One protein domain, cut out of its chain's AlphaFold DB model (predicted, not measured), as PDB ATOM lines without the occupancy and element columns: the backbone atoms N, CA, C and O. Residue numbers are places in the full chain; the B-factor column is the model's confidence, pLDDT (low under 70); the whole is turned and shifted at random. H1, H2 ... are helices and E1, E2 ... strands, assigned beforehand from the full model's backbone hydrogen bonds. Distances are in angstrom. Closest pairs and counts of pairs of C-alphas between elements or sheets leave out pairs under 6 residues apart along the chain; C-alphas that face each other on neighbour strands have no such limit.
ATOM      1  N   SER A   3      -9.080   0.072  -9.951       93.19
ATOM      2  CA  SER A   3      -8.371  -0.837 -10.853       93.19
ATOM      3  C   SER A   3      -8.862  -0.650 -12.283       93.19
ATOM      4  O   SER A   3     -10.064  -0.578 -12.543       93.19
ATOM      5  N   VAL A   4      -7.928  -0.565 -13.222       92.88
ATOM      6  CA  VAL A   4      -8.197  -0.451 -14.653       92.88
ATOM      7  C   VAL A   4      -7.424  -1.541 -15.372       92.88
ATOM      8  O   VAL A   4      -6.218  -1.651 -15.200       92.88
ATOM      9  N   GLN A   5      -8.093  -2.324 -16.207       94.75
ATOM     10  CA  GLN A   5      -7.470  -3.382 -16.990       94.75
ATOM     11  C   GLN A   5      -7.398  -2.996 -18.464       94.75
ATOM     12  O   GLN A   5      -8.395  -2.587 -19.059       94.75
ATOM     13  N   CYS A   6      -6.228  -3.167 -19.075       94.62
ATOM     14  CA  CYS A   6      -6.078  -3.195 -20.522       94.62
ATOM     15  C   CYS A   6      -6.573  -4.545 -21.057       94.62
ATOM     16  O   CYS A   6      -5.996  -5.586 -20.749       94.62
ATOM     17  N   LEU A   7      -7.618  -4.535 -21.881       92.88
ATOM     18  CA  LEU A   7      -8.247  -5.745 -22.423       92.88
ATOM     19  C   LEU A   7      -7.398  -6.436 -23.494       92.88
ATOM     20  O   LEU A   7      -7.515  -7.641 -23.698       92.88
ATOM     21  N   ASP A   8      -6.553  -5.678 -24.193       93.69
ATOM     22  CA  ASP A   8      -5.741  -6.204 -25.292       93.69
ATOM     23  C   ASP A   8      -4.469  -6.903 -24.779       93.69
ATOM     24  O   ASP A   8      -4.031  -7.894 -25.361       93.69
ATOM     25  N   HIS A   9      -3.917  -6.449 -23.647       91.56
ATOM     26  CA  HIS A   9      -2.719  -7.029 -23.025       91.56
ATOM     27  C   HIS A   9      -2.991  -7.762 -21.698       91.56
ATOM     28  O   HIS A   9      -2.073  -8.360 -21.148       91.56
ATOM     29  N   ASN A  10      -4.234  -7.748 -21.195       90.56
ATOM     30  CA  ASN A  10      -4.639  -8.296 -19.889       90.56
ATOM     31  C   ASN A  10      -3.784  -7.789 -18.709       90.56
ATOM     32  O   ASN A  10      -3.543  -8.522 -17.754       90.56
ATOM     33  N   ILE A  11      -3.333  -6.533 -18.775       92.44
ATOM     34  CA  ILE A  11      -2.562  -5.875 -17.707       92.44
ATOM     35  C   ILE A  11      -3.519  -5.064 -16.842       92.44
ATOM     36  O   ILE A  11      -4.333  -4.316 -17.379       92.44
ATOM     37  N   GLU A  12      -3.406  -5.189 -15.523       93.75
ATOM     38  CA  GLU A  12      -4.143  -4.375 -14.557       93.75
ATOM     39  C   GLU A  12      -3.258  -3.257 -14.000       93.75
ATOM     40  O   GLU A  12      -2.099  -3.479 -13.662       93.75
ATOM     41  N   PHE A  13      -3.832  -2.064 -13.892       93.12
ATOM     42  CA  PHE A  13      -3.216  -0.859 -13.359       93.12
ATOM     43  C   PHE A  13      -4.049  -0.334 -12.198       93.12
ATOM     44  O   PHE A  13      -5.284  -0.365 -12.240       93.12
ATOM     45  N   GLN A  14      -3.386   0.209 -11.183       93.62
ATOM     46  CA  GLN A  14      -4.059   0.871 -10.070       93.62
ATOM     47  C   GLN A  14      -3.907   2.382 -10.160       93.62
ATOM     48  O   GLN A  14      -2.799   2.909 -10.134       93.62
ATOM     49  N   LEU A  15      -5.033   3.091 -10.235       92.69
ATOM     50  CA  LEU A  15      -5.042   4.545 -10.338       92.69
ATOM     51  C   LEU A  15      -5.556   5.191  -9.050       92.69
ATOM     52  O   LEU A  15      -6.565   4.734  -8.487       92.69
ATOM     53  N   PRO A  16      -4.907   6.280  -8.598       93.00
ATOM     54  CA  PRO A  16      -5.429   7.081  -7.507       93.00
ATOM     55  C   PRO A  16      -6.769   7.687  -7.927       93.00
ATOM     56  O   PRO A  16      -6.963   8.113  -9.067       93.00
ATOM     57  N   THR A  17      -7.722   7.692  -7.002       91.06
ATOM     58  CA  THR A  17      -9.054   8.287  -7.201       91.06
ATOM     59  C   THR A  17      -9.249   9.557  -6.391       91.06
ATOM     60  O   THR A  17     -10.126  10.352  -6.723       91.06
ATOM     61  N   THR A  18      -8.442   9.750  -5.348       92.38
ATOM     62  CA  THR A  18      -8.434  10.959  -4.526       92.38
ATOM     63  C   THR A  18      -7.095  11.682  -4.642       92.38
ATOM     64  O   THR A  18      -6.075  11.095  -5.011       92.38
ATOM     65  N   GLU A  19      -7.100  12.972  -4.313       92.00
ATOM     66  CA  GLU A  19      -5.882  13.784  -4.265       92.00
ATOM     67  C   GLU A  19      -4.891  13.246  -3.223       92.00
ATOM     68  O   GLU A  19      -3.701  13.161  -3.497       92.00
ATOM     69  N   GLU A  20      -5.381  12.787  -2.068       93.12
ATOM     70  CA  GLU A  20      -4.551  12.183  -1.017       93.12
ATOM     71  C   GLU A  20      -3.794  10.944  -1.520       93.12
ATOM     72  O   GLU A  20      -2.602  10.795  -1.254       93.12
ATOM     73  N   GLU A  21      -4.450  10.078  -2.300       91.00
ATOM     74  CA  GLU A  21      -3.821   8.891  -2.893       91.00
ATOM     75  C   GLU A  21      -2.759   9.258  -3.933       91.00
ATOM     76  O   GLU A  21      -1.719   8.603  -4.018       91.00
ATOM     77  N   PHE A  22      -3.011  10.307  -4.716       90.31
ATOM     78  CA  PHE A  22      -2.050  10.816  -5.689       90.31
ATOM     79  C   PHE A  22      -0.821  11.418  -4.993       90.31
ATOM     80  O   PHE A  22       0.313  11.086  -5.333       90.31
ATOM     81  N   LEU A  23      -1.041  12.247  -3.969       92.62
ATOM     82  CA  LEU A  23       0.018  12.900  -3.197       92.62
ATOM     83  C   LEU A  23       0.812  11.925  -2.317       92.62
ATOM     84  O   LEU A  23       1.976  12.189  -2.025       92.62
ATOM     85  N   SER A  24       0.220  10.790  -1.932       93.62
ATOM     86  CA  SER A  24       0.915   9.712  -1.214       93.62
ATOM     87  C   SER A  24       2.085   9.130  -2.019       93.62
ATOM     88  O   SER A  24       2.997   8.536  -1.446       93.62
ATOM     89  N   GLY A  25       2.064   9.249  -3.353       91.06
ATOM     90  CA  GLY A  25       3.113   8.731  -4.240       91.06
ATOM     91  C   GLY A  25       3.159   7.203  -4.357       91.06
ATOM     92  O   GLY A  25       3.879   6.669  -5.193       91.06
ATOM     93  N   THR A  26       2.351   6.478  -3.580       92.62
ATOM     94  CA  THR A  26       2.292   5.006  -3.563       92.62
ATOM     95  C   THR A  26       1.911   4.402  -4.918       92.62
ATOM     96  O   THR A  26       2.296   3.277  -5.213       92.62
ATOM     97  N   LEU A  27       1.172   5.146  -5.745       92.38
ATOM     98  CA  LEU A  27       0.714   4.718  -7.070       92.38
ATOM     99  C   LEU A  27       1.474   5.405  -8.216       92.38
ATOM    100  O   LEU A  27       1.009   5.362  -9.351       92.38
ATOM    101  N   HIS A  28       2.615   6.054  -7.947       92.69
ATOM    102  CA  HIS A  28       3.360   6.795  -8.973       92.69
ATOM    103  C   HIS A  28       3.783   5.897 -10.140       92.69
ATOM    104  O   HIS A  28       3.437   6.188 -11.279       92.69
ATOM    105  N   GLU A  29       4.411   4.757  -9.837       93.62
ATOM    106  CA  GLU A  29       4.860   3.779 -10.838       93.62
ATOM    107  C   GLU A  29       3.687   3.253 -11.681       93.62
ATOM    108  O   GLU A  29       3.752   3.226 -12.901       93.62
ATOM    109  N   GLN A  30       2.546   2.961 -11.049       93.81
ATOM    110  CA  GLN A  30       1.340   2.502 -11.748       93.81
ATOM    111  C   GLN A  30       0.762   3.559 -12.706       93.81
ATOM    112  O   GLN A  30       0.212   3.219 -13.756       93.81
ATOM    113  N   VAL A  31       0.865   4.841 -12.339       92.62
ATOM    114  CA  VAL A  31       0.446   5.965 -13.186       92.62
ATOM    115  C   VAL A  31       1.426   6.174 -14.341       92.62
ATOM    116  O   VAL A  31       0.987   6.427 -15.460       92.62
ATOM    117  N   GLU A  32       2.732   6.053 -14.105       94.88
ATOM    118  CA  GLU A  32       3.734   6.106 -15.175       94.88
ATOM    119  C   GLU A  32       3.557   4.948 -16.163       94.88
ATOM    120  O   GLU A  32       3.480   5.183 -17.369       94.88
ATOM    121  N   ASP A  33       3.373   3.728 -15.662       94.12
ATOM    122  CA  ASP A  33       3.203   2.528 -16.478       94.12
ATOM    123  C   ASP A  33       1.972   2.614 -17.389       94.12
ATOM    124  O   ASP A  33       2.048   2.281 -18.575       94.12
ATOM    125  N   ILE A  34       0.820   3.075 -16.876       93.19
ATOM    126  CA  ILE A  34      -0.376   3.225 -17.718       93.19
ATOM    127  C   ILE A  34      -0.199   4.346 -18.750       93.19
ATOM    128  O   ILE A  34      -0.699   4.225 -19.872       93.19
ATOM    129  N   CYS A  35       0.506   5.424 -18.392       92.81
ATOM    130  CA  CYS A  35       0.805   6.519 -19.307       92.81
ATOM    131  C   CYS A  35       1.694   6.017 -20.447       92.81
ATOM    132  O   CYS A  35       1.276   6.112 -21.603       92.81
ATOM    133  N   GLU A  36       2.821   5.368 -20.133       95.69
ATOM    134  CA  GLU A  36       3.711   4.768 -21.132       95.69
ATOM    135  C   GLU A  36       2.952   3.753 -21.999       95.69
ATOM    136  O   GLU A  36       3.063   3.759 -23.227       95.69
ATOM    137  N   HIS A  37       2.116   2.911 -21.387       94.56
ATOM    138  CA  HIS A  37       1.303   1.945 -22.119       94.56
ATOM    139  C   HIS A  37       0.356   2.628 -23.105       94.56
ATOM    140  O   HIS A  37       0.210   2.165 -24.237       94.56
ATOM    141  N   SER A  38      -0.293   3.715 -22.692       92.69
ATOM    142  CA  SER A  38      -1.218   4.466 -23.542       92.69
ATOM    143  C   SER A  38      -0.504   5.147 -24.714       92.69
ATOM    144  O   SER A  38      -1.038   5.168 -25.822       92.69
ATOM    145  N   GLU A  39       0.726   5.626 -24.510       95.25
ATOM    146  CA  GLU A  39       1.547   6.236 -25.558       95.25
ATOM    147  C   GLU A  39       2.091   5.187 -26.533       95.25
ATOM    148  O   GLU A  39       2.050   5.367 -27.753       95.25
ATOM    149  N   ARG A  40       2.565   4.056 -26.004       95.50
ATOM    150  CA  ARG A  40       3.128   2.953 -26.789       95.50
ATOM    151  C   ARG A  40       2.057   2.157 -27.533       95.50
ATOM    152  O   ARG A  40       2.302   1.682 -28.644       95.50
ATOM    153  N   TYR A  41       0.872   2.022 -26.943       93.94
ATOM    154  CA  TYR A  41      -0.249   1.251 -27.475       93.94
ATOM    155  C   TYR A  41      -1.559   2.060 -27.461       93.94
ATOM    156  O   TYR A  41      -2.525   1.678 -26.796       93.94
ATOM    157  N   PRO A  42      -1.673   3.120 -28.283       91.12
ATOM    158  CA  PRO A  42      -2.798   4.067 -28.257       91.12
ATOM    159  C   PRO A  42      -4.148   3.472 -28.683       91.12
ATOM    160  O   PRO A  42      -5.180   4.135 -28.617       91.12
ATOM    161  N   LYS A  43      -4.153   2.224 -29.165       93.56
ATOM    162  CA  LYS A  43      -5.357   1.485 -29.567       93.56
ATOM    163  C   LYS A  43      -5.864   0.526 -28.490       93.56
ATOM    164  O   LYS A  43      -6.887  -0.119 -28.715       93.56
ATOM    165  N   CYS A  44      -5.154   0.404 -27.370       93.19
ATOM    166  CA  CYS A  44      -5.581  -0.459 -26.280       93.19
ATOM    167  C   CYS A  44      -6.875   0.043 -25.657       93.19
ATOM    168  O   CYS A  44      -7.073   1.242 -25.452       93.19
ATOM    169  N   ARG A  45      -7.758  -0.898 -25.336       92.00
ATOM    170  CA  ARG A  45      -9.006  -0.624 -24.634       92.00
ATOM    171  C   ARG A  45      -8.814  -0.877 -23.156       92.00
ATOM    172  O   ARG A  45      -8.394  -1.959 -22.754       92.00
ATOM    173  N   PHE A  46      -9.180   0.116 -22.364       92.56
ATOM    174  CA  PHE A  46      -9.128   0.044 -20.918       92.56
ATOM    175  C   PHE A  46     -10.540  -0.091 -20.355       92.56
ATOM    176  O   PHE A  46     -11.464   0.584 -20.811       92.56
ATOM    177  N   GLN A  47     -10.700  -0.952 -19.359       93.44
ATOM    178  CA  GLN A  47     -11.950  -1.160 -18.644       93.44
ATOM    179  C   GLN A  47     -11.719  -1.011 -17.143       93.44
ATOM    180  O   GLN A  47     -10.737  -1.509 -16.605       93.44
ATOM    181  N   GLU A  48     -12.632  -0.328 -16.455       91.56
ATOM    182  CA  GLU A  48     -12.638  -0.306 -14.992       91.56
ATOM    183  C   GLU A  48     -13.021  -1.692 -14.462       91.56
ATOM    184  O   GLU A  48     -14.078  -2.227 -14.811       91.56
ATOM    185  N   VAL A  49     -12.172  -2.253 -13.604       87.94
ATOM    186  CA  VAL A  49     -12.450  -3.495 -12.887       87.94
ATOM    187  C   VAL A  49     -12.958  -3.106 -11.506       87.94
ATOM    188  O   VAL A  49     -12.210  -2.599 -10.669       87.94
ATOM    189  N   ARG A  50     -14.258  -3.298 -11.278       73.81
ATOM    190  CA  ARG A  50     -14.844  -3.193  -9.940       73.81
ATOM    191  C   ARG A  50     -14.724  -4.552  -9.276       73.81
ATOM    192  O   ARG A  50     -15.392  -5.488  -9.711       73.81
TER     193      ARG A  50
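This is residues 3 to 50 of the 51 residues of an uncharacterized protein of Nitrosopumilus sp (UniProt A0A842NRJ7). A small sheet of three short strands, E2, E1 and E3, has one long helix, H2, packed slantwise over one face, while the other face is bare of named helices. A single turn of helix, H1, lies beyond the last residues of E2, at one end of the long axis. The printed part has 48 residues, with E1, E2, H1, H2 and E3 in that order along the chain; the sheet order is E2, E1, E3, antiparallel throughout, and the class is mixed, helices and strands. The whole is compact, with a radius of gyration of the C-alphas of 10.9 A, and flat, spanning 30 by 23 by 12 A.

The inner strand E1, residues 3 to 6, forms a hairpin with the edge strand E2, residues 11 to 15; N 4 and O 13 are 2.8 A apart, within hydrogen-bond range. E1 is also antiparallel to the other edge strand, E3, residues 46 to 49, with N 5 and O 47 at 2.8 A. H2, residues 28 to 40, is on the sheet at a height of 9.6 A, in two layers, helix on one face. It lies over E2 and E1, and is slantwise to the strands, at 48 degrees to E2 on the local plane. The closest C-alphas of E2 and H2, those of Gln 14 and Gln 30, are 5.9 A apart. E2, H1 and H2, and E3 make a split strand-helix-strand unit, two strands of one sheet that follow each other among the strands, with the helices H1, residues 19 to 23, and H2 between them along the chain and E1 between them in the sheet; its crossover is right-handed. H1 is not on the sheet, and is close to H2 but not clearly touching, the C-alphas of Phe 22 and His 28 being 7.5 A apart. In H1 and H2 every O i to N i+4 pair is within hydrogen-bond range.

E1 is 10.2 A long from C-alpha 3 at (-8.371, -0.837, -10.853), E2 13.0 A, H1 6.1 A and E3 9.4 A, to C-alpha 49 at (-12.450, -3.495, -12.887). H2 is 18.2 A long, from C-alpha 28 at (3.360, 6.795, -8.973).

The C-alphas farthest apart, of Glu 20 and Lys 43, are 30.5 A apart. The printed part has no cut, the links between elements are tight, and no printed residue is under 70 in pLDDT.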